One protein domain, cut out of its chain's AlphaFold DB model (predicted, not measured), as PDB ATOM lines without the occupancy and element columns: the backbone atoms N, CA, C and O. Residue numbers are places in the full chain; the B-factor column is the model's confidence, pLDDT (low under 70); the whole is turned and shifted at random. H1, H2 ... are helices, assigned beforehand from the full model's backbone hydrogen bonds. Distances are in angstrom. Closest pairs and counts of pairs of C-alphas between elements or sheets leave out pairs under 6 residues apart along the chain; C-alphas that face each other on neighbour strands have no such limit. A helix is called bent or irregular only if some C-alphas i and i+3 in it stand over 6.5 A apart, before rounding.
ATOM      1  N   ASP A  70      18.416  15.230  88.620       87.62
ATOM      2  CA  ASP A  70      18.004  13.848  88.874       87.62
ATOM      3  C   ASP A  70      19.162  13.009  89.428       87.62
ATOM      4  O   ASP A  70      18.979  12.216  90.354       87.62
ATOM      5  N   LEU A  71      20.384  13.224  88.923       89.31
ATOM      6  CA  LEU A  71      21.588  12.587  89.459       89.31
ATOM      7  C   LEU A  71      21.886  13.089  90.873       89.31
ATOM      8  O   LEU A  71      22.188  12.289  91.761       89.31
ATOM      9  N   GLU A  72      21.792  14.395  91.118       91.75
ATOM     10  CA  GLU A  72      22.005  14.972  92.446       91.75
ATOM     11  C   GLU A  72      20.997  14.438  93.468       91.75
ATOM     12  O   GLU A  72      21.391  14.028  94.568       91.75
ATOM     13  N   GLN A  73      19.719  14.368  93.090       90.75
ATOM     14  CA  GLN A  73      18.638  13.798  93.884       90.75
ATOM     15  C   GLN A  73      18.876  12.312  94.152       90.75
ATOM     16  O   GLN A  73      18.774  11.872  95.301       90.75
ATOM     17  N   LEU A  74      19.261  11.545  93.130       89.44
ATOM     18  CA  LEU A  74      19.608  10.133  93.251       89.44
ATOM     19  C   LEU A  74      20.739   9.923  94.268       89.44
ATOM     20  O   LEU A  74      20.596   9.150  95.222       89.44
ATOM     21  N   PHE A  75      21.857  10.641  94.120       88.38
ATOM     22  CA  PHE A  75      22.972  10.548  95.062       88.38
ATOM     23  C   PHE A  75      22.591  11.049  96.462       88.38
ATOM     24  O   PHE A  75      23.083  10.519  97.461       88.38
ATOM     25  N   GLY A  76      21.717  12.053  96.561       89.00
ATOM     26  CA  GLY A  76      21.164  12.554  97.816       89.00
ATOM     27  C   GLY A  76      20.353  11.493  98.559       89.00
ATOM     28  O   GLY A  76      20.645  11.207  99.724       89.00
ATOM     29  N   SER A  77      19.404  10.864  97.867       88.38
ATOM     30  CA  SER A  77      18.573   9.770  98.380       88.38
ATOM     31  C   SER A  77      19.427   8.587  98.833       88.38
ATOM     32  O   SER A  77      19.313   8.115  99.968       88.38
ATOM     33  N   TRP A  78      20.385   8.169  98.006       87.81
ATOM     34  CA  TRP A  78      21.282   7.072  98.349       87.81
ATOM     35  C   TRP A  78      22.147   7.383  99.584       87.81
ATOM     36  O   TRP A  78      22.262   6.548 100.486       87.81
ATOM     37  N   ARG A  79      22.707   8.600  99.700       87.19
ATOM     38  CA  ARG A  79      23.450   9.028 100.905       87.19
ATOM     39  C   ARG A  79      22.559   9.050 102.144       87.19
ATOM     40  O   ARG A  79      23.011   8.662 103.223       87.19
ATOM     41  N   HIS A  80      21.309   9.488 102.003       87.62
ATOM     42  CA  HIS A  80      20.333   9.461 103.088       87.62
ATOM     43  C   HIS A  80      20.080   8.024 103.568       87.62
ATOM     44  O   HIS A  80      20.200   7.745 104.763       87.62
ATOM     45  N   HIS A  81      19.828   7.096 102.644       85.62
ATOM     46  CA  HIS A  81      19.644   5.679 102.957       85.62
ATOM     47  C   HIS A  81      20.878   5.078 103.651       85.62
ATOM     48  O   HIS A  81      20.767   4.482 104.722       85.62
ATOM     49  N   GLN A  82      22.081   5.313 103.113       85.62
ATOM     50  CA  GLN A  82      23.336   4.862 103.727       85.62
ATOM     51  C   GLN A  82      23.496   5.358 105.166       85.62
ATOM     52  O   GLN A  82      23.947   4.613 106.039       85.62
ATOM     53  N   ARG A  83      23.102   6.601 105.443       87.81
ATOM     54  CA  ARG A  83      23.146   7.168 106.791       87.81
ATOM     55  C   ARG A  83      22.168   6.486 107.741       87.81
ATOM     56  O   ARG A  83      22.535   6.270 108.890       87.81
ATOM     57  N   ARG A  84      20.969   6.114 107.282       88.50
ATOM     58  CA  ARG A  84      20.007   5.351 108.094       88.50
ATOM     59  C   ARG A  84      20.515   3.948 108.422       88.50
ATOM     60  O   ARG A  84      20.363   3.513 109.554       88.50
ATOM     61  N   CYS A  85      21.158   3.275 107.469       85.75
ATOM     62  CA  CYS A  85      21.699   1.932 107.691       85.75
ATOM     63  C   CYS A  85      22.965   1.924 108.562       85.75
ATOM     64  O   CYS A  85      23.176   0.989 109.323       85.75
ATOM     65  N   THR A  86      23.835   2.930 108.427       84.56
ATOM     66  CA  THR A  86      25.173   2.919 109.055       84.56
ATOM     67  C   THR A  86      25.336   3.886 110.228       84.56
ATOM     68  O   THR A  86      26.355   3.838 110.914       84.56
ATOM     69  N   GLY A  87      24.401   4.820 110.421       89.38
ATOM     70  CA  GLY A  87      24.503   5.919 111.387       89.38
ATOM     71  C   GLY A  87      25.511   7.017 111.015       89.38
ATOM     72  O   GLY A  87      25.641   8.010 111.732       89.38
ATOM     73  N   ARG A  88      26.245   6.895 109.900       83.94
ATOM     74  CA  ARG A  88      27.355   7.804 109.562       83.94
ATOM     75  C   ARG A  88      26.898   8.983 108.704       83.94
ATOM     76  O   ARG A  88      26.360   8.796 107.619       83.94
ATOM     77  N   LYS A  89      27.162  10.215 109.168       83.56
ATOM     78  CA  LYS A  89      26.913  11.456 108.400       83.56
ATOM     79  C   LYS A  89      27.826  11.581 107.188       83.56
ATOM     80  O   LYS A  89      27.384  12.003 106.125       83.56
ATOM     81  N   VAL A  90      29.103  11.268 107.380       83.75
ATOM     82  CA  VAL A  90      30.115  11.369 106.333       83.75
ATOM     83  C   VAL A  90      30.105  10.081 105.528       83.75
ATOM     84  O   VAL A  90      30.046   8.991 106.102       83.75
ATOM     85  N   ALA A  91      30.184  10.225 104.204       74.38
ATOM     86  CA  ALA A  91      30.329   9.105 103.293       74.38
ATOM     87  C   ALA A  91      31.472   8.187 103.767       74.38
ATOM     88  O   ALA A  91      32.626   8.625 103.837       74.38
ATOM     89  N   PRO A  92      31.183   6.925 104.126       75.44
ATOM     90  CA  PRO A  92      32.210   6.030 104.620       75.44
ATOM     91  C   PRO A  92      33.206   5.706 103.507       75.44
ATOM     92  O   PRO A  92      32.881   5.715 102.320       75.44
ATOM     93  N   ALA A  93      34.423   5.323 103.892       76.69
ATOM     94  CA  ALA A  93      35.444   4.908 102.935       76.69
ATOM     95  C   ALA A  93      34.998   3.735 102.030       76.69
ATOM     96  O   ALA A  93      35.538   3.562 100.936       76.69
ATOM     97  N   SER A  94      34.000   2.957 102.453       78.00
ATOM     98  CA  SER A  94      33.381   1.904 101.647       78.00
ATOM     99  C   SER A  94      32.667   2.425 100.398       78.00
ATOM    100  O   SER A  94      32.577   1.671  99.438       78.00
ATOM    101  N   LEU A  95      32.232   3.691 100.355       82.75
ATOM    102  CA  LEU A  95      31.616   4.294  99.166       82.75
ATOM    103  C   LEU A  95      32.568   4.272  97.969       82.75
ATOM    104  O   LEU A  95      32.164   3.937  96.869       82.75
ATOM    105  N   VAL A  96      33.851   4.563  98.173       83.44
ATOM    106  CA  VAL A  96      34.826   4.559  97.065       83.44
ATOM    107  C   VAL A  96      35.139   3.139  96.590       83.44
ATOM    108  O   VAL A  96      35.507   2.940  95.441       83.44
ATOM    109  N   VAL A  97      34.994   2.148  97.471       88.81
ATOM    110  CA  VAL A  97      35.263   0.748  97.129       88.81
ATOM    111  C   VAL A  97      34.057   0.107  96.456       88.81
ATOM    112  O   VAL A  97      34.225  -0.603  95.478       88.81
ATOM    113  N   ARG A  98      32.853   0.319  96.998       89.00
ATOM    114  CA  ARG A  98      31.632  -0.416  96.638       89.00
ATOM    115  C   ARG A  98      30.527   0.464  96.062       89.00
ATOM    116  O   ARG A  98      29.482  -0.063  95.705       89.00
ATOM    117  N   GLY A  99      30.716   1.777  95.977       88.06
ATOM    118  CA  GLY A  99      29.678   2.720  95.555       88.06
ATOM    119  C   GLY A  99      29.146   2.433  94.156       88.06
ATOM    120  O   GLY A  99      27.935   2.478  93.965       88.06
ATOM    121  N   SER A 100      30.022   2.046  93.221       88.94
ATOM    122  CA  SER A 100      29.638   1.693  91.847       88.94
ATOM    123  C   SER A 100      28.599   0.571  91.793       88.94
ATOM    124  O   SER A 100      27.652   0.662  91.025       88.94
ATOM    125  N   VAL A 101      28.723  -0.448  92.648       92.25
ATOM    126  CA  VAL A 101      27.750  -1.549  92.723       92.25
ATOM    127  C   VAL A 101      26.595  -1.251  93.677       92.25
ATOM    128  O   VAL A 101      25.473  -1.674  93.432       92.25
ATOM    129  N   GLN A 102      26.831  -0.503  94.759       89.25
ATOM    130  CA  GLN A 102      25.806  -0.198  95.763       89.25
ATOM    131  C   GLN A 102      24.747   0.777  95.258       89.25
ATOM    132  O   GLN A 102      23.592   0.654  95.652       89.25
ATOM    133  N   ILE A 103      25.127   1.763  94.443       89.06
ATOM    134  CA  ILE A 103      24.176   2.715  93.860       89.06
ATOM    135  C   ILE A 103      23.315   2.006  92.817       89.06
ATOM    136  O   ILE A 103      22.096   2.103  92.885       89.06
ATOM    137  N   VAL A 104      23.934   1.220  91.929       90.75
ATOM    138  CA  VAL A 104      23.208   0.417  90.932       90.75
ATOM    139  C   VAL A 104      22.253  -0.559  91.611       90.75
ATOM    140  O   VAL A 104      21.083  -0.597  91.253       90.75
ATOM    141  N   ALA A 105      22.711  -1.285  92.635       89.62
ATOM    142  CA  ALA A 105      21.854  -2.194  93.390       89.62
ATOM    143  C   ALA A 105      20.689  -1.453  94.059       89.62
ATOM    144  O   ALA A 105      19.558  -1.901  93.946       89.62
ATOM    145  N   ALA A 106      20.940  -0.304  94.699       87.06
ATOM    146  CA  ALA A 106      19.885   0.470  95.350       87.06
ATOM    147  C   ALA A 106      18.811   0.952  94.362       87.06
ATOM    148  O   ALA A 106      17.630   0.906  94.692       87.06
ATOM    149  N   ILE A 107      19.209   1.382  93.160       89.44
ATOM    150  CA  ILE A 107      18.279   1.772  92.091       89.44
ATOM    151  C   ILE A 107      17.517   0.548  91.588       89.44
ATOM    152  O   ILE A 107      16.291   0.559  91.541       89.44
ATOM    153  N   ALA A 108      18.231  -0.528  91.254       91.56
ATOM    154  CA  ALA A 108      17.635  -1.738  90.709       91.56
ATOM    155  C   ALA A 108      16.578  -2.318  91.657       91.56
ATOM    156  O   ALA A 108      15.486  -2.646  91.212       91.56
ATOM    157  N   THR A 109      16.858  -2.373  92.964       89.62
ATOM    158  CA  THR A 109      15.915  -2.903  93.963       89.62
ATOM    159  C   THR A 109      14.732  -1.978  94.254       89.62
ATOM    160  O   THR A 109      13.750  -2.422  94.838       89.62
ATOM    161  N   GLN A 110      14.818  -0.690  93.899       87.06
ATOM    162  CA  GLN A 110      13.668   0.224  93.949       87.06
ATOM    163  C   GLN A 110      12.746   0.028  92.744       87.06
ATOM    164  O   GLN A 110      11.537   0.187  92.873       87.06
ATOM    165  N   LEU A 111      13.320  -0.304  91.586       91.12
ATOM    166  CA  LEU A 111      12.578  -0.534  90.347       91.12
ATOM    167  C   LEU A 111      11.973  -1.939  90.279       91.12
ATOM    168  O   LEU A 111      10.900  -2.109  89.710       91.12
ATOM    169  N   HIS A 112      12.655  -2.937  90.843       93.06
ATOM    170  CA  HIS A 112      12.247  -4.336  90.775       93.06
ATOM    171  C   HIS A 112      12.603  -5.092  92.053       93.06
ATOM    172  O   HIS A 112      13.713  -4.984  92.576       93.06
ATOM    173  N   SER A 113      11.670  -5.908  92.537       94.06
ATOM    174  CA  SER A 113      11.949  -6.851  93.620       94.06
ATOM    175  C   SER A 113      12.470  -8.154  93.027       94.06
ATOM    176  O   SER A 113      11.716  -8.891  92.403       94.06
ATOM    177  N   PHE A 114      13.755  -8.440  93.238       93.25
ATOM    178  CA  PHE A 114      14.395  -9.642  92.706       93.25
ATOM    179  C   PHE A 114      14.092 -10.875  93.566       93.25
ATOM    180  O   PHE A 114      14.373 -10.903  94.767       93.25
ATOM    181  N   SER A 115      13.576 -11.921  92.931       94.62
ATOM    182  CA  SER A 115      13.427 -13.264  93.488       94.62
ATOM    183  C   SER A 115      14.753 -14.032  93.490       94.62
ATOM    184  O   SER A 115      15.674 -13.753  92.719       94.62
ATOM    185  N   ALA A 116      14.847 -15.062  94.334       93.38
ATOM    186  CA  ALA A 116      16.022 -15.933  94.369       93.38
ATOM    187  C   ALA A 116      16.275 -16.634  93.020       93.38
ATOM    188  O   ALA A 116      17.425 -16.781  92.615       93.38
ATOM    189  N   SER A 117      15.211 -17.019  92.308       94.75
ATOM    190  CA  SER A 117      15.304 -17.633  90.980       94.75
ATOM    191  C   SER A 117      15.886 -16.685  89.933       94.75
ATOM    192  O   SER A 117      16.705 -17.119  89.134       94.75
ATOM    193  N   GLU A 118      15.529 -15.399  89.958       93.00
ATOM    194  CA  GLU A 118      16.098 -14.402  89.037       93.00
ATOM    195  C   GLU A 118      17.571 -14.118  89.342       93.00
ATOM    196  O   GLU A 118      18.384 -13.952  88.438       93.00
ATOM    197  N   LEU A 119      17.957 -14.094  90.619       90.44
ATOM    198  CA  LEU A 119      19.365 -13.925  90.985       90.44
ATOM    199  C   LEU A 119      20.209 -15.153  90.614       90.44
ATOM    200  O   LEU A 119      21.398 -15.011  90.332       90.44
ATOM    201  N   ALA A 120      19.606 -16.344  90.578       91.88
ATOM    202  CA  ALA A 120      20.286 -17.581  90.208       91.88
ATOM    203  C   ALA A 120      20.631 -17.671  88.709       91.88
ATOM    204  O   ALA A 120      21.501 -18.459  88.347       91.88
ATOM    205  N   THR A 121      20.006 -16.869  87.837       93.38
ATOM    206  CA  THR A 121      20.319 -16.859  86.394       93.38
ATOM    207  C   THR A 121      21.532 -15.995  86.038       93.38
ATOM    208  O   THR A 121      21.922 -15.925  84.875       93.38
ATOM    209  N   VAL A 122      22.123 -15.296  87.010       91.31
ATOM    210  CA  VAL A 122      23.277 -14.416  86.788       91.31
ATOM    211  C   VAL A 122      24.546 -15.247  86.565       91.31
ATOM    212  O   VAL A 122      24.828 -16.174  87.319       91.31
ATOM    213  N   SER A 123      25.351 -14.883  85.559       94.88
ATOM    214  CA  SER A 123      26.651 -15.526  85.311       94.88
ATOM    215  C   SER A 123      27.569 -15.401  86.528       94.88
ATOM    216  O   SER A 123      27.861 -14.302  87.020       94.88
ATOM    217  N   ILE A 124      28.063 -16.552  86.980       94.12
ATOM    218  CA  ILE A 124      29.006 -16.644  88.092       94.12
ATOM    219  C   ILE A 124      30.329 -15.978  87.704       94.12
ATOM    220  O   ILE A 124      30.916 -15.271  88.521       94.12
ATOM    221  N   GLU A 125      30.775 -16.134  86.459       96.31
ATOM    222  CA  GLU A 125      32.005 -15.537  85.933       96.31
ATOM    223  C   GLU A 125      31.923 -14.006  85.942       96.31
ATOM    224  O   GLU A 125      32.840 -13.331  86.418       96.31
ATOM    225  N   ALA A 126      30.798 -13.445  85.486       94.12
ATOM    226  CA  ALA A 126      30.562 -12.005  85.520       94.12
ATOM    227  C   ALA A 126      30.568 -11.475  86.962       94.12
ATOM    228  O   ALA A 126      31.210 -10.463  87.262       94.12
ATOM    229  N   TRP A 127      29.918 -12.188  87.886       93.25
ATOM    230  CA  TRP A 127      29.930 -11.836  89.304       93.25
ATOM    231  C   TRP A 127      31.337 -11.902  89.917       93.25
ATOM    232  O   TRP A 127      31.731 -10.995  90.658       93.25
ATOM    233  N   GLN A 128      32.117 -12.938  89.600       96.06
ATOM    234  CA  GLN A 128      33.500 -13.080  90.061       96.06
ATOM    235  C   GLN A 128      34.382 -11.944  89.544       96.06
ATOM    236  O   GLN A 128      35.175 -11.402  90.315       96.06
ATOM    237  N   SER A 129      34.208 -11.543  88.283       96.06
ATOM    238  CA  SER A 129      34.930 -10.420  87.679       96.06
ATOM    239  C   SER A 129      34.665  -9.112  88.430       96.06
ATOM    240  O   SER A 129      35.596  -8.491  88.952       96.06
ATOM    241  N   VAL A 130      33.389  -8.758  88.632       94.56
ATOM    242  CA  VAL A 130      33.006  -7.573  89.421       94.56
ATOM    243  C   VAL A 130      33.570  -7.662  90.841       94.56
ATOM    244  O   VAL A 130      34.094  -6.687  91.382       94.56
ATOM    245  N   ARG A 131      33.514  -8.841  91.468       94.50
ATOM    246  CA  ARG A 131      34.041  -9.042  92.821       94.50
ATOM    247  C   ARG A 131      35.562  -8.883  92.888       94.50
ATOM    248  O   ARG A 131      36.057  -8.314  93.864       94.50
ATOM    249  N   ALA A 132      36.301  -9.336  91.879       95.56
ATOM    250  CA  ALA A 132      37.745  -9.150  91.783       95.56
ATOM    251  C   ALA A 132      38.114  -7.662  91.680       95.56
ATOM    252  O   ALA A 132      39.017  -7.198  92.384       95.56
ATOM    253  N   ASP A 133      37.359  -6.883  90.903       94.25
ATOM    254  CA  ASP A 133      37.551  -5.436  90.803       94.25
ATOM    255  C   ASP A 133      37.328  -4.715  92.133       94.25
ATOM    256  O   ASP A 133      38.162  -3.909  92.562       94.25
ATOM    257  N   LEU A 134      36.251  -5.051  92.845       94.31
ATOM    258  CA  LEU A 134      35.985  -4.498  94.174       94.31
ATOM    259  C   LEU A 134      37.086  -4.873  95.175       94.31
ATOM    260  O   LEU A 134      37.502  -4.037  95.982       94.31
ATOM    261  N   ASN A 135      37.598  -6.106  95.112       94.81
ATOM    262  CA  ASN A 135      38.713  -6.549  95.950       94.81
ATOM    263  C   ASN A 135      39.990  -5.754  95.657       94.81
ATOM    264  O   ASN A 135      40.680  -5.344  96.591       94.81
ATOM    265  N   ARG A 136      40.280  -5.459  94.385       93.44
ATOM    266  CA  ARG A 136      41.410  -4.611  93.981       93.44
ATOM    267  C   ARG A 136      41.285  -3.195  94.550       93.44
ATOM    268  O   ARG A 136      42.260  -2.653  95.075       93.44
ATOM    269  N   LEU A 137      40.092  -2.598  94.502       91.88
ATOM    270  CA  LEU A 137      39.829  -1.284  95.104       91.88
ATOM    271  C   LEU A 137      39.976  -1.313  96.633       91.88
ATOM    272  O   LEU A 137      40.594  -0.418  97.218       91.88
ATOM    273  N   GLN A 138      39.461  -2.360  97.283       92.69
ATOM    274  CA  GLN A 138      39.600  -2.565  98.725       92.69
ATOM    275  C   GLN A 138      41.071  -2.714  99.129       92.69
ATOM    276  O   GLN A 138      41.499  -2.124 100.121       92.69
ATOM    277  N   TYR A 139      41.849  -3.465  98.352       92.44
ATOM    278  CA  TYR A 139      43.271  -3.679  98.593       92.44
ATOM    279  C   TYR A 139      44.055  -2.363  98.550       92.44
ATOM    280  O   TYR A 139      44.765  -2.048  99.506       92.44
ATOM    281  N   LYS A 140      43.847  -1.532  97.517       90.00
ATOM    282  CA  LYS A 140      44.457  -0.191  97.423       90.00
ATOM    283  C   LYS A 140      44.123   0.676  98.641       90.00
ATOM    284  O   LYS A 140      44.996   1.332  99.205       90.00
ATOM    285  N   ARG A 141      42.865   0.657  99.087       89.06
ATOM    286  CA  ARG A 141      42.413   1.376 100.291       89.06
ATOM    287  C   ARG A 141      43.080   0.867 101.566       89.06
ATOM    288  O   ARG A 141      43.475   1.676 102.405       89.06
ATOM    289  N   ASN A 142      43.226  -0.447 101.706       90.38
ATOM    290  CA  ASN A 142      43.908  -1.048 102.847       90.38
ATOM    291  C   ASN A 142      45.385  -0.646 102.884       90.38
ATOM    292  O   ASN A 142      45.855  -0.254 103.947       90.38
ATOM    293  N   GLN A 143      46.080  -0.652 101.743       90.31
ATOM    294  CA  GLN A 143      47.464  -0.180 101.660       90.31
ATOM    295  C   GLN A 143      47.600   1.293 102.063       90.31
ATOM    296  O   GLN A 143      48.430   1.623 102.902       90.31
ATOM    297  N   GLN A 144      46.738   2.179 101.548       90.19
ATOM    298  CA  GLN A 144      46.740   3.596 101.940       90.19
ATOM    299  C   GLN A 144      46.522   3.777 103.447       90.19
ATOM    300  O   GLN A 144      47.161   4.621 104.073       90.19
ATOM    301  N   ARG A 145      45.619   2.987 104.041       89.50
ATOM    302  CA  ARG A 145      45.385   3.004 105.488       89.50
ATOM    303  C   ARG A 145      46.612   2.509 106.255       89.50
ATOM    304  O   ARG A 145      47.003   3.164 107.211       89.50
ATOM    305  N   GLN A 146      47.210   1.394 105.837       90.81
ATOM    306  CA  GLN A 146      48.415   0.840 106.461       90.81
ATOM    307  C   GLN A 146      49.575   1.835 106.416       90.81
ATOM    308  O   GLN A 146      50.176   2.083 107.452       90.81
ATOM    309  N   PHE A 147      49.821   2.468 105.266       93.25
ATOM    310  CA  PHE A 147      50.844   3.503 105.129       93.25
ATOM    311  C   PHE A 147      50.606   4.683 106.080       93.25
ATOM    312  O   PHE A 147      51.528   5.120 106.759       93.25
ATOM    313  N   ARG A 148      49.363   5.174 106.188       92.44
ATOM    314  CA  ARG A 148      49.023   6.281 107.101       92.44
ATOM    315  C   ARG A 148      49.175   5.917 108.575       92.44
ATOM    316  O   ARG A 148      49.457   6.796 109.377       92.44
ATOM    317  N   SER A 149      48.936   4.659 108.937       93.56
ATOM    318  CA  SER A 149      49.058   4.196 110.322       93.56
ATOM    319  C   SER A 149      50.495   3.832 110.701       93.56
ATOM    320  O   SER A 149      50.903   4.116 111.820       93.56
ATOM    321  N   PHE A 150      51.257   3.222 109.789       93.69
ATOM    322  CA  PHE A 150      52.593   2.671 110.050       93.69
ATOM    323  C   PHE A 150      53.532   2.892 108.851       93.69
ATOM    324  O   PHE A 150      53.905   1.930 108.170       93.69
ATOM    325  N   PRO A 151      53.924   4.144 108.556       94.19
ATOM    326  CA  PRO A 151      54.654   4.468 107.331       94.19
ATOM    327  C   PRO A 151      56.018   3.774 107.256       94.19
ATOM    328  O   PRO A 151      56.344   3.200 106.222       94.19
ATOM    329  N   ALA A 152      56.780   3.744 108.355       95.88
ATOM    330  CA  ALA A 152      58.103   3.113 108.389       95.88
ATOM    331  C   ALA A 152      58.036   1.601 108.105       95.88
ATOM    332  O   ALA A 152      58.727   1.102 107.223       95.88
ATOM    333  N   THR A 153      57.146   0.877 108.792       93.44
ATOM    334  CA  THR A 153      56.942  -0.567 108.578       93.44
ATOM    335  C   THR A 153      56.445  -0.864 107.167       93.44
ATOM    336  O   THR A 153      56.843  -1.852 106.555       93.44
ATOM    337  N   TYR A 154      55.568  -0.015 106.633       91.69
ATOM    338  CA  TYR A 154      55.065  -0.162 105.274       91.69
ATOM    339  C   TYR A 154      56.184  -0.016 104.231       91.69
ATOM    340  O   TYR A 154      56.268  -0.846 103.327       91.69
ATOM    341  N   LEU A 155      57.053   0.991 104.375       94.44
ATOM    342  CA  LEU A 155      58.187   1.215 103.473       94.44
ATOM    343  C   LEU A 155      59.228   0.093 103.568       94.44
ATOM    344  O   LEU A 155      59.586  -0.463 102.536       94.44
ATOM    345  N   ALA A 156      59.610  -0.329 104.777       94.38
ATOM    346  CA  ALA A 156      60.544  -1.443 104.966       94.38
ATOM    347  C   ALA A 156      60.035  -2.745 104.315       94.38
ATOM    348  O   ALA A 156      60.778  -3.454 103.638       94.38
ATOM    349  N   ASN A 157      58.734  -3.036 104.441       92.12
ATOM    350  CA  ASN A 157      58.113  -4.186 103.778       92.12
ATOM    351  C   ASN A 157      58.121  -4.070 102.245       92.12
ATOM    352  O   ASN A 157      58.166  -5.090 101.555       92.12
ATOM    353  N   LEU A 158      58.013  -2.856 101.694       91.44
ATOM    354  CA  LEU A 158      58.116  -2.636 100.251       91.44
ATOM    355  C   LEU A 158      59.551  -2.822  99.758       91.44
ATOM    356  O   LEU A 158      59.747  -3.496  98.750       91.44
ATOM    357  N   GLU A 159      60.531  -2.287 100.482       94.81
ATOM    358  CA  GLU A 159      61.955  -2.465 100.183       94.81
ATOM    359  C   GLU A 159      62.340  -3.947 100.199       94.81
ATOM    360  O   GLU A 159      62.924  -4.441  99.237       94.81
ATOM    361  N   GLN A 160      61.918  -4.698 101.220       93.81
ATOM    362  CA  GLN A 160      62.185  -6.134 101.302       93.81
ATOM    363  C   GLN A 160      61.594  -6.905 100.112       93.81
ATOM    364  O   GLN A 160      62.263  -7.764  99.540       93.81
ATOM    365  N   LYS A 161      60.357  -6.597  99.705       91.50
ATOM    366  CA  LYS A 161      59.730  -7.227  98.530       91.50
ATOM    367  C   LYS A 161      60.458  -6.884  97.236       91.50
ATOM    368  O   LYS A 161      60.595  -7.748  96.378       91.50
ATOM    369  N   PHE A 162      60.911  -5.642  97.090       91.94
ATOM    370  CA  PHE A 162      61.678  -5.219  95.922       91.94
ATOM    371  C   PHE A 162      62.999  -5.987  95.821       91.94
ATOM    372  O   PHE A 162      63.315  -6.526  94.765       91.94
ATOM    373  N   LEU A 163      63.717  -6.117  96.938       92.44
ATOM    374  CA  LEU A 163      64.946  -6.904  97.013       92.44
ATOM    375  C   LEU A 163      64.703  -8.386  96.683       92.44
ATOM    376  O   LEU A 163      65.496  -8.977  95.962       92.44
ATOM    377  N   GLN A 164      63.594  -8.972  97.145       88.00
ATOM    378  CA  GLN A 164      63.224 -10.360  96.827       88.00
ATOM    379  C   GLN A 164      62.914 -10.579  95.342       88.00
ATOM    380  O   GLN A 164      63.257 -11.625  94.803       88.00
ATOM    381  N   LEU A 165      62.287  -9.608  94.672       86.62
ATOM    382  CA  LEU A 165      61.992  -9.679  93.235       86.62
ATOM    383  C   LEU A 165      63.239  -9.506  92.355       86.62
ATOM    384  O   LEU A 165      63.217  -9.893  91.191       86.62
ATOM    385  N   ALA A 166      64.301  -8.902  92.893       81.88
ATOM    386  CA  ALA A 166      65.560  -8.676  92.190       81.88
ATOM    387  C   ALA A 166      66.523  -9.877  92.256       81.88
ATOM    388  O   ALA A 166      67.567  -9.852  91.603       81.88
ATOM    389  N   LEU A 167      66.201 -10.914  93.036       71.25
ATOM    390  CA  LEU A 167      66.986 -12.145  93.103       71.25
ATOM    391  C   LEU A 167      66.569 -13.107  91.971       71.25
ATOM    392  O   LEU A 167      65.377 -13.191  91.664       71.25
TER     393      LEU A 167
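What this domain is: This is residues 70 to 167 of the 169 residues of the protein "Mobile element protein" of uncultured Leptolyngbya sp (UniProt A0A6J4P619). A long helix, H4, is the spine of an open, zigzag chain of helices, and H5 folds back from its far end as the free arm of a V. On the other side, H2, the small H3 and the first part of H4 make a loose, hollow triangle, closed where residues 96 to 98 of H2 meet residues 134 to 141 of H4, and H1 crosses near H2. The printed part has 98 residues with five named helices, H1 to H5 in chain order, and no named strand; the class is all helix. It is only just loose, close to extended, with a radius of gyration of the C-alphas of 18.8 A, and its elongated outline spans 55 by 35 by 22 A.

Where its parts are: H4, residues 124 to 149, is the longest helix at 36.5 A, from C-alpha 124 at (29.006, -16.644, 88.092) to C-alpha 149 at (49.058, 4.196, 110.322). H5, residues 151 to 165, measures 21.3 A. H2, residues 94 to 111, measures 23.8 A; it is irregular, with C-alphas 97 and 100 7.8 A apart, and has a kink of 51 degrees near residue 101. H1, residues 70 to 86, measures 24.0 A and begins at C-alpha 70, (18.004, 13.848, 88.874). H3 is residues 116 to 120.

How they stand to each other: H4 touches H2, and the closest C-alphas, those of Leu 137 and Val 97, are 5.4 A apart. Their lines stand at a steep tilt of 37 degrees, only just past shallow, and they run opposite ways. H4 and H5 only just touch, and only at the corner by their link, with 3 pairs of C-alphas within 8 A; the closest are those of Phe 147 and Tyr 154, 5.6 A apart. These two run opposite ways at a steep tilt of 57 degrees. H1 and H2 are close but not clearly touching, with the closest C-alphas, those of Trp 78 and Ile 103, 6.9 A apart; at 73 degrees they are only just about perpendicular. H3 is apart from H1, H2, H4 and H5. In H1, H3, H4 and H5 every O i to N i+4 pair is within hydrogen-bond range; in H2, 11 of 14 are.

The domain as a whole: The two C-alphas farthest apart, those of Leu 111 and Leu 167, are 55.7 A apart. Residues 108 to 129, 148 to 153 and 156 to 167 stand free; without them the body spans 43 by 25 by 18 A. The link from H1 to H2 is short, the other three are tight, and the printed part has no cut. The mean pLDDT of the printed part is 90.0, and no printed residue is under 70.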